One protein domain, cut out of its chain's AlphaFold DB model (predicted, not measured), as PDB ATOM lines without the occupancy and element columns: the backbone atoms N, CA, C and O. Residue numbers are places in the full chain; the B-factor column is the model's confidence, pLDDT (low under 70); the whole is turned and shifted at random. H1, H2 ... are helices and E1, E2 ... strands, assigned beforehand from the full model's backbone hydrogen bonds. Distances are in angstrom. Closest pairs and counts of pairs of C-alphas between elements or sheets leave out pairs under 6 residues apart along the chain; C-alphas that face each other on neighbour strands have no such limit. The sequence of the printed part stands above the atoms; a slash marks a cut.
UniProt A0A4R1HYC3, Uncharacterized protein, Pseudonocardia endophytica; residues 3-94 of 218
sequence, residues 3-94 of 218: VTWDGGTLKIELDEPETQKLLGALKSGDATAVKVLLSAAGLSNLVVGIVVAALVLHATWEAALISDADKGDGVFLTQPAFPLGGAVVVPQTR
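AT A GLANCE: This is residues 3 to 94 of the 218 residues of an uncharacterized protein of Pseudonocardia endophytica (UniProt A0A4R1HYC3). A twisted sheet of four strands forms one wall of a compact body; H1 and H4 stand side by side near the end of E2 and the start of E3, and H4 packs on the edge strand E4. The hairpin of H2 and H3 lies across from the sheet, H2 packed on H1 and H3 grazing the sheet, like three sides of a bracket. The printed part has 92 residues with four named helices and four named strands, in the order E1 E2 H1 H2 H3 H4 E3 E4; the sheet runs E1 E2 E3 E4, antiparallel throughout, and the class is mixed, helices and strands. The whole is compact and rounded, with a radius of gyration of the C-alphas of 11.7 A and spans of 29 by 25 by 23 A.

IN THESE COORDINATES: Find C-alpha 3 at (18.421, 4.441, -24.655), where E1, residues 3 to 5, begins. E2, residues 9 to 14, is 16.1 A long. H1, residues 16 to 27, runs 16.2 A from C-alpha 16 at (18.139, 5.540, -40.236). Then come H2, residues 31 to 40, 14.2 A, H3, residues 45 to 57, 17.8 A, and H4, residues 59 to 69, 14.8 A. E3, residues 75 to 80, measures 15.6 A, and E4, residues 90 to 93, ends at C-alpha 93, (19.339, 15.153, -36.303).

HOW THE PARTS SIT: Start at the hairpin of E1 and E2, where N 4 and O 11 are 2.9 A apart, within hydrogen-bond range. E2 and E3 are antiparallel at 167 degrees, with N 12 and O 77 at 2.9 A. In the hairpin of E3 and E4, look at N 76 and O 92, 2.8 A apart. H1 and H4 on one face of the sheet make two layers. H4 lies over E4 at a height over the sheet of 8.9 A, along the strands, at 12 degrees to E4 on the local plane. H1 and H4 touch at a shallow tilt of 25 degrees, opposite ways, the C-alphas of Leu 26 and Ala 59 closest at 5.5 A. H1 touches H2 with residues 21 to 26 alone, closest at the C-alphas of Ala 25 and Ala 33, 5.6 A, in a helical hairpin. H2 and H3, also a helical hairpin, touch at a steep tilt of 40 degrees, with the C-alphas of Lys 35 and Val 52 closest at 6.2 A. H3 only grazes the sheet with residues 47 to 54, and H2 is not on it. Every O i to N i+4 pair is within hydrogen-bond range in H1, H2 and H3, and 6 of 7 in H4.

THE WHOLE: The C-alphas of Gly 7 and Ser 28 are the two farthest apart, 32.3 A. The printed part has no cut, and no link is long; that from E3 to E4, 9 residues, is short. The mean pLDDT of the printed part is 87.1; look for low confidence, under 70, at residues 85 to 86.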
ATOM      1  N   VAL A   3      19.212   3.661 -25.614       86.19
ATOM      2  CA  VAL A   3      18.421   4.441 -24.655       86.19
ATOM      3  C   VAL A   3      19.323   4.897 -23.528       86.19
ATOM      4  O   VAL A   3      20.065   4.099 -22.954       86.19
ATOM      5  N   THR A   4      19.244   6.177 -23.203       86.88
ATOM      6  CA  THR A   4      20.020   6.798 -22.133       86.88
ATOM      7  C   THR A   4      19.115   7.661 -21.269       86.88
ATOM      8  O   THR A   4      18.249   8.366 -21.785       86.88
ATOM      9  N   TRP A   5      19.322   7.595 -19.956       83.75
ATOM     10  CA  TRP A   5      18.660   8.446 -18.974       83.75
ATOM     11  C   TRP A   5      19.724   9.066 -18.073       83.75
ATOM     12  O   TRP A   5      20.535   8.344 -17.495       83.75
ATOM     13  N   ASP A   6      19.726  10.393 -17.975       79.19
ATOM     14  CA  ASP A   6      20.733  11.176 -17.245       79.19
ATOM     15  C   ASP A   6      20.203  11.764 -15.921       79.19
ATOM     16  O   ASP A   6      20.798  12.670 -15.343       79.19
ATOM     17  N   GLY A   7      19.074  11.245 -15.424       76.44
ATOM     18  CA  GLY A   7      18.435  11.706 -14.189       76.44
ATOM     19  C   GLY A   7      17.385  12.803 -14.387       76.44
ATOM     20  O   GLY A   7      16.604  13.048 -13.470       76.44
ATOM     21  N   GLY A   8      17.298  13.406 -15.578       81.44
ATOM     22  CA  GLY A   8      16.264  14.396 -15.904       81.44
ATOM     23  C   GLY A   8      15.760  14.340 -17.344       81.44
ATOM     24  O   GLY A   8      14.708  14.896 -17.638       81.44
ATOM     25  N   THR A   9      16.457  13.650 -18.237       84.50
ATOM     26  CA  THR A   9      16.149  13.591 -19.664       84.50
ATOM     27  C   THR A   9      16.218  12.150 -20.141       84.50
ATOM     28  O   THR A   9      17.184  11.434 -19.873       84.50
ATOM     29  N   LEU A  10      15.186  11.709 -20.859       87.81
ATOM     30  CA  LEU A  10      15.222  10.449 -21.593       87.81
ATOM     31  C   LEU A  10      15.658  10.742 -23.028       87.81
ATOM     32  O   LEU A  10      15.028  11.550 -23.705       87.81
ATOM     33  N   LYS A  11      16.709  10.073 -23.496       89.12
ATOM     34  CA  LYS A  11      17.198  10.160 -24.876       89.12
ATOM     35  C   LYS A  11      17.139   8.776 -25.517       89.12
ATOM     36  O   LYS A  11      17.649   7.807 -24.951       89.12
ATOM     37  N   ILE A  12      16.522   8.696 -26.690       90.62
ATOM     38  CA  ILE A  12      16.450   7.496 -27.528       90.62
ATOM     39  C   ILE A  12      17.166   7.814 -28.839       90.62
ATOM     40  O   ILE A  12      16.777   8.722 -29.562       90.62
ATOM     41  N   GLU A  13      18.224   7.079 -29.133       92.31
ATOM     42  CA  GLU A  13      18.982   7.170 -30.375       92.31
ATOM     43  C   GLU A  13      18.483   6.115 -31.357       92.31
ATOM     44  O   GLU A  13      18.492   4.918 -31.042       92.31
ATOM     45  N   LEU A  14      18.074   6.577 -32.536       92.44
ATOM     46  CA  LEU A  14      17.613   5.771 -33.657       92.44
ATOM     47  C   LEU A  14      18.594   5.932 -34.815       92.44
ATOM     48  O   LEU A  14      18.962   7.053 -35.163       92.44
ATOM     49  N   ASP A  15      18.994   4.819 -35.423       92.88
ATOM     50  CA  ASP A  15      19.610   4.876 -36.749       92.88
ATOM     51  C   ASP A  15      18.560   5.126 -37.846       92.88
ATOM     52  O   ASP A  15      17.358   5.205 -37.578       92.88
ATOM     53  N   GLU A  16      19.014   5.293 -39.086       92.88
ATOM     54  CA  GLU A  16      18.139   5.540 -40.236       92.88
ATOM     55  C   GLU A  16      17.062   4.439 -40.401       92.88
ATOM     56  O   GLU A  16      15.867   4.756 -40.364       92.88
ATOM     57  N   PRO A  17      17.397   3.129 -40.490       94.88
ATOM     58  CA  PRO A  17      16.384   2.071 -40.553       94.88
ATOM     59  C   PRO A  17      15.367   2.081 -39.402       94.88
ATOM     60  O   PRO A  17      14.187   1.778 -39.608       94.88
ATOM     61  N   GLU A  18      15.804   2.374 -38.180       94.38
ATOM     62  CA  GLU A  18      14.940   2.460 -37.001       94.38
ATOM     63  C   GLU A  18      14.023   3.682 -37.048       94.38
ATOM     64  O   GLU A  18      12.836   3.565 -36.725       94.38
ATOM     65  N   THR A  19      14.541   4.816 -37.516       94.88
ATOM     66  CA  THR A  19      13.781   6.055 -37.718       94.88
ATOM     67  C   THR A  19      12.677   5.840 -38.747       94.88
ATOM     68  O   THR A  19      11.514   6.139 -38.468       94.88
ATOM     69  N   GLN A  20      12.981   5.196 -39.879       96.00
ATOM     70  CA  GLN A  20      11.977   4.876 -40.898       96.00
ATOM     71  C   GLN A  20      10.897   3.911 -40.387       96.00
ATOM     72  O   GLN A  20       9.710   4.093 -40.677       96.00
ATOM     73  N   LYS A  21      11.266   2.906 -39.576       95.00
ATOM     74  CA  LYS A  21      10.287   2.008 -38.929       95.00
ATOM     75  C   LYS A  21       9.364   2.769 -37.981       95.00
ATOM     76  O   LYS A  21       8.152   2.548 -38.014       95.00
ATOM     77  N   LEU A  22       9.918   3.663 -37.161       93.81
ATOM     78  CA  LEU A  22       9.132   4.490 -36.249       93.81
ATOM     79  C   LEU A  22       8.196   5.429 -37.015       93.81
ATOM     80  O   LEU A  22       7.008   5.482 -36.704       93.81
ATOM     81  N   LEU A  23       8.696   6.119 -38.044       94.31
ATOM     82  CA  LEU A  23       7.888   6.984 -38.906       94.31
ATOM     83  C   LEU A  23       6.736   6.215 -39.559       94.31
ATOM     84  O   LEU A  23       5.619   6.727 -39.606       94.31
ATOM     85  N   GLY A  24       6.980   4.989 -40.025       93.88
ATOM     86  CA  GLY A  24       5.935   4.114 -40.556       93.88
ATOM     87  C   GLY A  24       4.837   3.817 -39.531       93.88
ATOM     88  O   GLY A  24       3.655   3.949 -39.849       93.88
ATOM     89  N   ALA A  25       5.221   3.482 -38.296       92.88
ATOM     90  CA  ALA A  25       4.287   3.210 -37.200       92.88
ATOM     91  C   ALA A  25       3.504   4.459 -36.746       92.88
ATOM     92  O   ALA A  25       2.313   4.371 -36.450       92.88
ATOM     93  N   LEU A  26       4.140   5.634 -36.719       91.50
ATOM     94  CA  LEU A  26       3.471   6.892 -36.363       91.50
ATOM     95  C   LEU A  26       2.491   7.341 -37.448       91.50
ATOM     96  O   LEU A  26       1.361   7.711 -37.138       91.50
ATOM     97  N   LYS A  27       2.888   7.259 -38.725       91.38
ATOM     98  CA  LYS A  27       2.034   7.629 -39.867       91.38
ATOM     99  C   LYS A  27       0.813   6.714 -40.010       91.38
ATOM    100  O   LYS A  27      -0.215   7.171 -40.500       91.38
ATOM    101  N   SER A  28       0.905   5.452 -39.581       89.88
ATOM    102  CA  SER A  28      -0.244   4.537 -39.548       89.88
ATOM    103  C   SER A  28      -1.159   4.740 -38.335       89.88
ATOM    104  O   SER A  28      -2.265   4.201 -38.319       89.88
ATOM    105  N   GLY A  29      -0.720   5.497 -37.321       86.69
ATOM    106  CA  GLY A  29      -1.425   5.638 -36.045       86.69
ATOM    107  C   GLY A  29      -1.415   4.365 -35.188       86.69
ATOM    108  O   GLY A  29      -2.198   4.258 -34.243       86.69
ATOM    109  N   ASP A  30      -0.555   3.389 -35.496       89.25
ATOM    110  CA  ASP A  30      -0.494   2.115 -34.778       89.25
ATOM    111  C   ASP A  30       0.362   2.235 -33.507       89.25
ATOM    112  O   ASP A  30       1.567   1.969 -33.484       89.25
ATOM    113  N   ALA A  31      -0.294   2.597 -32.404       89.19
ATOM    114  CA  ALA A  31       0.331   2.667 -31.084       89.19
ATOM    115  C   ALA A  31       0.963   1.330 -30.640       89.19
ATOM    116  O   ALA A  31       1.927   1.326 -29.869       89.19
ATOM    117  N   THR A  32       0.450   0.192 -31.123       91.88
ATOM    118  CA  THR A  32       1.006  -1.131 -30.806       91.88
ATOM    119  C   THR A  32       2.336  -1.328 -31.518       91.88
ATOM    120  O   THR A  32       3.291  -1.786 -30.891       91.88
ATOM    121  N   ALA A  33       2.440  -0.925 -32.784       90.56
ATOM    122  CA  ALA A  33       3.698  -0.966 -33.526       90.56
ATOM    123  C   ALA A  33       4.773  -0.080 -32.875       90.56
ATOM    124  O   ALA A  33       5.894  -0.546 -32.660       90.56
ATOM    125  N   VAL A  34       4.426   1.150 -32.467       90.12
ATOM    126  CA  VAL A  34       5.351   2.039 -31.731       90.12
ATOM    127  C   VAL A  34       5.809   1.378 -30.425       90.12
ATOM    128  O   VAL A  34       7.004   1.323 -30.136       90.12
ATOM    129  N   LYS A  35       4.874   0.801 -29.660       92.25
ATOM    130  CA  LYS A  35       5.176   0.074 -28.419       92.25
ATOM    131  C   LYS A  35       6.138  -1.092 -28.650       92.25
ATOM    132  O   LYS A  35       7.071  -1.265 -27.865       92.25
ATOM    133  N   VAL A  36       5.916  -1.894 -29.691       91.12
ATOM    134  CA  VAL A  36       6.767  -3.045 -30.030       91.12
ATOM    135  C   VAL A  36       8.176  -2.589 -30.394       91.12
ATOM    136  O   VAL A  36       9.133  -3.159 -29.874       91.12
ATOM    137  N   LEU A  37       8.313  -1.540 -31.211       90.06
ATOM    138  CA  LEU A  37       9.614  -0.983 -31.592       90.06
ATOM    139  C   LEU A  37      10.412  -0.512 -30.371       90.06
ATOM    140  O   LEU A  37      11.568  -0.895 -30.207       90.06
ATOM    141  N   LEU A  38       9.779   0.255 -29.480       88.81
ATOM    142  CA  LEU A  38      10.427   0.748 -28.263       88.81
ATOM    143  C   LEU A  38      10.754  -0.389 -27.280       88.81
ATOM    144  O   LEU A  38      11.820  -0.405 -26.670       88.81
ATOM    145  N   SER A  39       9.879  -1.386 -27.151       88.94
ATOM    146  CA  SER A  39      10.142  -2.546 -26.284       88.94
ATOM    147  C   SER A  39      11.309  -3.390 -26.804       88.94
ATOM    148  O   SER A  39      12.139  -3.846 -26.019       88.94
ATOM    149  N   ALA A  40      11.413  -3.568 -28.127       85.00
ATOM    150  CA  ALA A  40      12.519  -4.285 -28.763       85.00
ATOM    151  C   ALA A  40      13.877  -3.596 -28.545       85.00
ATOM    152  O   ALA A  40      14.913  -4.255 -28.579       85.00
ATOM    153  N   ALA A  41      13.870  -2.294 -28.258       79.44
ATOM    154  CA  ALA A  41      15.051  -1.526 -27.891       79.44
ATOM    155  C   ALA A  41      15.403  -1.573 -26.396       79.44
ATOM    156  O   ALA A  41      16.294  -0.855 -25.945       79.44
ATOM    157  N   GLY A  42      14.708  -2.405 -25.616       82.62
ATOM    158  CA  GLY A  42      15.008  -2.627 -24.205       82.62
ATOM    159  C   GLY A  42      14.415  -1.589 -23.252       82.62
ATOM    160  O   GLY A  42      14.763  -1.592 -22.072       82.62
ATOM    161  N   LEU A  43      13.508  -0.715 -23.713       83.50
ATOM    162  CA  LEU A  43      12.769   0.157 -22.801       83.50
ATOM    163  C   LEU A  43      11.855  -0.687 -21.896       83.50
ATOM    164  O   LEU A  43      11.154  -1.590 -22.352       83.50
ATOM    165  N   SER A  44      11.816  -0.361 -20.600       85.75
ATOM    166  CA  SER A  44      10.872  -1.006 -19.680       85.75
ATOM    167  C   SER A  44       9.426  -0.665 -20.050       85.75
ATOM    168  O   SER A  44       9.144   0.439 -20.516       85.75
ATOM    169  N   ASN A  45       8.484  -1.572 -19.776       85.62
ATOM    170  CA  ASN A  45       7.064  -1.373 -20.101       85.62
ATOM    171  C   ASN A  45       6.487  -0.048 -19.572       85.62
ATOM    172  O   ASN A  45       5.635   0.548 -20.229       85.62
ATOM    173  N   LEU A  46       6.952   0.411 -18.403       83.19
ATOM    174  CA  LEU A  46       6.551   1.695 -17.830       83.19
ATOM    175  C   LEU A  46       7.016   2.867 -18.706       83.19
ATOM    176  O   LEU A  46       6.206   3.714 -19.073       83.19
ATOM    177  N   VAL A  47       8.301   2.892 -19.072       83.44
ATOM    178  CA  VAL A  47       8.890   3.952 -19.908       83.44
ATOM    179  C   VAL A  47       8.267   3.928 -21.303       83.44
ATOM    180  O   VAL A  47       7.872   4.976 -21.808       83.44
ATOM    181  N   VAL A  48       8.095   2.739 -21.895       86.44
ATOM    182  CA  VAL A  48       7.428   2.585 -23.196       86.44
ATOM    183  C   VAL A  48       6.031   3.198 -23.162       86.44
ATOM    184  O   VAL A  48       5.681   3.933 -24.076       86.44
ATOM    185  N   GLY A  49       5.239   2.942 -22.117       83.94
ATOM    186  CA  GLY A  49       3.893   3.506 -22.000       83.94
ATOM    187  C   GLY A  49       3.879   5.037 -22.037       83.94
ATOM    188  O   GLY A  49       3.043   5.618 -22.725       83.94
ATOM    189  N   ILE A  50       4.832   5.678 -21.355       83.69
ATOM    190  CA  ILE A  50       4.961   7.142 -21.316       83.69
ATOM    191  C   ILE A  50       5.369   7.690 -22.691       83.69
ATOM    192  O   ILE A  50       4.716   8.596 -23.205       83.69
ATOM    193  N   VAL A  51       6.407   7.116 -23.310       82.56
ATOM    194  CA  VAL A  51       6.922   7.583 -24.610       82.56
ATOM    195  C   VAL A  51       5.905   7.348 -25.728       82.56
ATOM    196  O   VAL A  51       5.682   8.232 -26.549       82.56
ATOM    197  N   VAL A  52       5.236   6.188 -25.745       86.62
ATOM    198  CA  VAL A  52       4.154   5.904 -26.703       86.62
ATOM    199  C   VAL A  52       3.025   6.909 -26.535       86.62
ATOM    200  O   VAL A  52       2.546   7.432 -27.532       86.62
ATOM    201  N   ALA A  53       2.604   7.203 -25.301       83.81
ATOM    202  CA  ALA A  53       1.550   8.185 -25.068       83.81
ATOM    203  C   ALA A  53       1.944   9.572 -25.595       83.81
ATOM    204  O   ALA A  53       1.130  10.207 -26.259       83.81
ATOM    205  N   ALA A  54       3.188  10.004 -25.362       82.38
ATOM    206  CA  ALA A  54       3.712  11.264 -25.883       82.38
ATOM    207  C   ALA A  54       3.715  11.301 -27.418       82.38
ATOM    208  O   ALA A  54       3.114  12.193 -28.012       82.38
ATOM    209  N   LEU A  55       4.306  10.288 -28.058       82.44
ATOM    210  CA  LEU A  55       4.409  10.211 -29.514       82.44
ATOM    211  C   LEU A  55       3.046  10.058 -30.199       82.44
ATOM    212  O   LEU A  55       2.814  10.663 -31.237       82.44
ATOM    213  N   VAL A  56       2.131   9.256 -29.644       82.75
ATOM    214  CA  VAL A  56       0.825   8.972 -30.264       82.75
ATOM    215  C   VAL A  56      -0.150  10.132 -30.088       82.75
ATOM    216  O   VAL A  56      -0.868  10.454 -31.034       82.75
ATOM    217  N   LEU A  57      -0.152  10.803 -28.928       81.56
ATOM    218  CA  LEU A  57      -0.959  12.014 -28.700       81.56
ATOM    219  C   LEU A  57      -0.670  13.092 -29.756       81.56
ATOM    220  O   LEU A  57      -1.529  13.904 -30.097       81.56
ATOM    221  N   HIS A  58       0.548  13.061 -30.285       79.06
ATOM    222  CA  HIS A  58       1.143  14.072 -31.129       79.06
ATOM    223  C   HIS A  58       1.606  13.518 -32.488       79.06
ATOM    224  O   HIS A  58       2.351  14.179 -33.208       79.06
ATOM    225  N   ALA A  59       1.111  12.341 -32.886       80.94
ATOM    226  CA  ALA A  59       1.684  11.545 -33.974       80.94
ATOM    227  C   ALA A  59       1.854  12.309 -35.291       80.94
ATOM    228  O   ALA A  59       2.872  12.158 -35.961       80.94
ATOM    229  N   THR A  60       0.885  13.148 -35.666       79.06
ATOM    230  CA  THR A  60       0.908  13.876 -36.942       79.06
ATOM    231  C   THR A  60       2.022  14.915 -37.018       79.06
ATOM    232  O   THR A  60       2.661  15.026 -38.061       79.06
ATOM    233  N   TRP A  61       2.263  15.676 -35.946       84.69
ATOM    234  CA  TRP A  61       3.325  16.689 -35.938       84.69
ATOM    235  C   TRP A  61       4.665  16.095 -35.512       84.69
ATOM    236  O   TRP A  61       5.673  16.443 -36.112       84.69
ATOM    237  N   GLU A  62       4.686  15.122 -34.600       86.62
ATOM    238  CA  GLU A  62       5.905  14.378 -34.245       86.62
ATOM    239  C   GLU A  62       6.475  13.638 -35.457       86.62
ATOM    240  O   GLU A  62       7.667  13.731 -35.726       86.62
ATOM    241  N   ALA A  63       5.645  12.973 -36.269       89.69
ATOM    242  CA  ALA A  63       6.125  12.321 -37.488       89.69
ATOM    243  C   ALA A  63       6.699  13.322 -38.505       89.69
ATOM    244  O   ALA A  63       7.658  12.992 -39.201       89.69
ATOM    245  N   ALA A  64       6.133  14.529 -38.601       88.62
ATOM    246  CA  ALA A  64       6.674  15.582 -39.458       88.62
ATOM    247  C   ALA A  64       8.016  16.098 -38.918       88.62
ATOM    248  O   ALA A  64       8.991  16.126 -39.658       88.62
ATOM    249  N   LEU A  65       8.097  16.404 -37.620       90.38
ATOM    250  CA  LEU A  65       9.322  16.874 -36.972       90.38
ATOM    251  C   LEU A  65      10.443  15.828 -37.020       90.38
ATOM    252  O   LEU A  65      11.587  16.178 -37.289       90.38
ATOM    253  N   ILE A  66      10.126  14.549 -36.801       92.44
ATOM    254  CA  ILE A  66      11.083  13.444 -36.936       92.44
ATOM    255  C   ILE A  66      11.563  13.351 -38.384       92.44
ATOM    256  O   ILE A  66      12.762  13.264 -38.615       92.44
ATOM    257  N   SER A  67      10.649  13.412 -39.358       94.00
ATOM    258  CA  SER A  67      11.007  13.363 -40.779       94.00
ATOM    259  C   SER A  67      11.853  14.562 -41.218       94.00
ATOM    260  O   SER A  67      12.696  14.406 -42.093       94.00
ATOM    261  N   ASP A  68      11.625  15.744 -40.646       92.19
ATOM    262  CA  ASP A  68      12.408  16.948 -40.934       92.19
ATOM    263  C   ASP A  68      13.782  16.908 -40.252       92.19
ATOM    264  O   ASP A  68      14.764  17.402 -40.816       92.19
ATOM    265  N   ALA A  69      13.861  16.337 -39.048       91.56
ATOM    266  CA  ALA A  69      15.105  16.156 -38.306       91.56
ATOM    267  C   ALA A  69      15.988  15.064 -38.921       91.56
ATOM    268  O   ALA A  69      17.211  15.174 -38.864       91.56
ATOM    269  N   ASP A  70      15.394  14.035 -39.516       92.94
ATOM    270  CA  ASP A  70      16.132  12.952 -40.148       92.94
ATOM    271  C   ASP A  70      16.821  13.424 -41.439       92.94
ATOM    272  O   ASP A  70      16.181  13.879 -42.391       92.94
ATOM    273  N   LYS A  71      18.156  13.351 -41.458       90.44
ATOM    274  CA  LYS A  71      18.994  13.740 -42.604       90.44
ATOM    275  C   LYS A  71      19.655  12.541 -43.294       90.44
ATOM    276  O   LYS A  71      20.535  12.756 -44.125       90.44
ATOM    277  N   GLY A  72      19.210  11.317 -42.995       90.94
ATOM    278  CA  GLY A  72      19.730  10.074 -43.579       90.94
ATOM    279  C   GLY A  72      20.604   9.244 -42.634       90.94
ATOM    280  O   GLY A  72      21.059   8.166 -43.018       90.94
ATOM    281  N   ASP A  73      20.837   9.741 -41.417       91.44
ATOM    282  CA  ASP A  73      21.658   9.104 -40.379       91.44
ATOM    283  C   ASP A  73      20.820   8.689 -39.145       91.44
ATOM    284  O   ASP A  73      21.347   8.112 -38.177       91.44
ATOM    285  N   GLY A  74      19.508   8.953 -39.185       93.31
ATOM    286  CA  GLY A  74      18.564   8.782 -38.087       93.31
ATOM    287  C   GLY A  74      18.401  10.019 -37.195       93.31
ATOM    288  O   GLY A  74      18.778  11.144 -37.539       93.31
ATOM    289  N   VAL A  75      17.813   9.813 -36.012       94.12
ATOM    290  CA  VAL A  75      17.462  10.894 -35.076       94.12
ATOM    291  C   VAL A  75      17.723  10.535 -33.615       94.12
ATOM    292  O   VAL A  75      17.700   9.372 -33.206       94.12
ATOM    293  N   PHE A  76      17.887  11.565 -32.792       92.12
ATOM    294  CA  PHE A  76      17.679  11.481 -31.351       92.12
ATOM    295  C   PHE A  76      16.276  11.942 -30.997       92.12
ATOM    296  O   PHE A  76      15.858  13.016 -31.411       92.12
ATOM    297  N   LEU A  77      15.582  11.166 -30.176       91.38
ATOM    298  CA  LEU A  77      14.326  11.548 -29.551       91.38
ATOM    299  C   LEU A  77      14.591  11.878 -28.089       91.38
ATOM    300  O   LEU A  77      14.933  10.993 -27.300       91.38
ATOM    301  N   THR A  78      14.432  13.148 -27.736       89.25
ATOM    302  CA  THR A  78      14.731  13.646 -26.394       89.25
ATOM    303  C   THR A  78      13.443  14.062 -25.693       89.25
ATOM    304  O   THR A  78      12.733  14.941 -26.171       89.25
ATOM    305  N   GLN A  79      13.146  13.458 -24.543       88.06
ATOM    306  CA  GLN A  79      12.054  13.872 -23.664       88.06
ATOM    307  C   GLN A  79      12.641  14.560 -22.417       88.06
ATOM    308  O   GLN A  79      13.126  13.873 -21.507       88.06
ATOM    309  N   PRO A  80      12.635  15.906 -22.363       83.62
ATOM    310  CA  PRO A  80      13.148  16.647 -21.215       83.62
ATOM    311  C   PRO A  80      12.243  16.486 -19.986       83.62
ATOM    312  O   PRO A  80      11.040  16.249 -20.096       83.62
ATOM    313  N   ALA A  81      12.834  16.646 -18.800       82.94
ATOM    314  CA  ALA A  81      12.194  16.493 -17.489       82.94
ATOM    315  C   ALA A  81      11.561  15.105 -17.213       82.94
ATOM    316  O   ALA A  81      10.753  14.961 -16.298       82.94
ATOM    317  N   PHE A  82      11.921  14.056 -17.957       81.88
ATOM    318  CA  PHE A  82      11.402  12.698 -17.762       81.88
ATOM    319  C   PHE A  82      11.665  12.157 -16.335       81.88
ATOM    320  O   PHE A  82      12.790  12.275 -15.842       81.88
ATOM    321  N   PRO A  83      10.681  11.500 -15.676       75.06
ATOM    322  CA  PRO A  83       9.346  11.123 -16.168       75.06
ATOM    323  C   PRO A  83       8.237  12.157 -15.893       75.06
ATOM    324  O   PRO A  83       7.076  11.886 -16.182       75.06
ATOM    325  N   LEU A  84       8.567  13.300 -15.286       77.19
ATOM    326  CA  LEU A  84       7.595  14.306 -14.828       77.19
ATOM    327  C   LEU A  84       7.314  15.399 -15.874       77.19
ATOM    328  O   LEU A  84       6.342  16.143 -15.759       77.19
ATOM    329  N   GLY A  85       8.189  15.503 -16.870       63.69
ATOM    330  CA  GLY A  85       8.135  16.427 -17.987       63.69
ATOM    331  C   GLY A  85       7.014  16.078 -18.948       63.69
ATOM    332  O   GLY A  85       6.641  14.915 -19.089       63.69
ATOM    333  N   GLY A  86       6.462  17.110 -19.588       62.19
ATOM    334  CA  GLY A  86       5.309  16.999 -20.478       62.19
ATOM    335  C   GLY A  86       5.461  15.959 -21.596       62.19
ATOM    336  O   GLY A  86       6.538  15.438 -21.875       62.19
ATOM    337  N   ALA A  87       4.344  15.680 -22.264       70.25
ATOM    338  CA  ALA A  87       4.199  14.675 -23.321       70.25
ATOM    339  C   ALA A  87       4.842  15.074 -24.671       70.25
ATOM    340  O   ALA A  87       4.292  14.761 -25.725       70.25
ATOM    341  N   VAL A  88       5.955  15.811 -24.645       80.88
ATOM    342  CA  VAL A  88       6.635  16.324 -25.843       80.88
ATOM    343  C   VAL A  88       7.941  15.572 -26.036       80.88
ATOM    344  O   VAL A  88       8.767  15.512 -25.121       80.88
ATOM    345  N   VAL A  89       8.126  15.030 -27.235       87.00
ATOM    346  CA  VAL A  89       9.399  14.478 -27.679       87.00
ATOM    347  C   VAL A  89      10.023  15.491 -28.631       87.00
ATOM    348  O   VAL A  89       9.363  16.057 -29.491       87.00
ATOM    349  N   VAL A  90      11.305  15.785 -28.444       88.94
ATOM    350  CA  VAL A  90      12.035  16.719 -29.302       88.94
ATOM    351  C   VAL A  90      12.973  15.904 -30.184       88.94
ATOM    352  O   VAL A  90      13.968  15.381 -29.667       88.94
ATOM    353  N   PRO A  91      12.675  15.755 -31.487       91.12
ATOM    354  CA  PRO A  91      13.585  15.101 -32.406       91.12
ATOM    355  C   PRO A  91      14.762  16.018 -32.748       91.12
ATOM    356  O   PRO A  91      14.612  17.230 -32.911       91.12
ATOM    357  N   GLN A  92      15.946  15.432 -32.869       91.69
ATOM    358  CA  GLN A  92      17.167  16.105 -33.302       91.69
ATOM    359  C   GLN A  92      17.885  15.234 -34.326       91.69
ATOM    360  O   GLN A  92      17.893  14.011 -34.194       91.69
ATOM    361  N   THR A  93      18.507  15.858 -35.325       91.38
ATOM    362  CA  THR A  93      19.339  15.153 -36.303       91.38
ATOM    363  C   THR A  93      20.456  14.397 -35.594       91.38
ATOM    364  O   THR A  93      21.157  14.963 -34.749       91.38
ATOM    365  N   ARG A  94      20.614  13.121 -35.941       91.50
ATOM    366  CA  ARG A  94      21.811  12.354 -35.615       91.50
ATOM    367  C   ARG A  94      22.825  12.551 -36.734       91.50
ATOM    368  O   ARG A  94      22.450  12.601 -37.898       91.50
TER     369      ARG A  94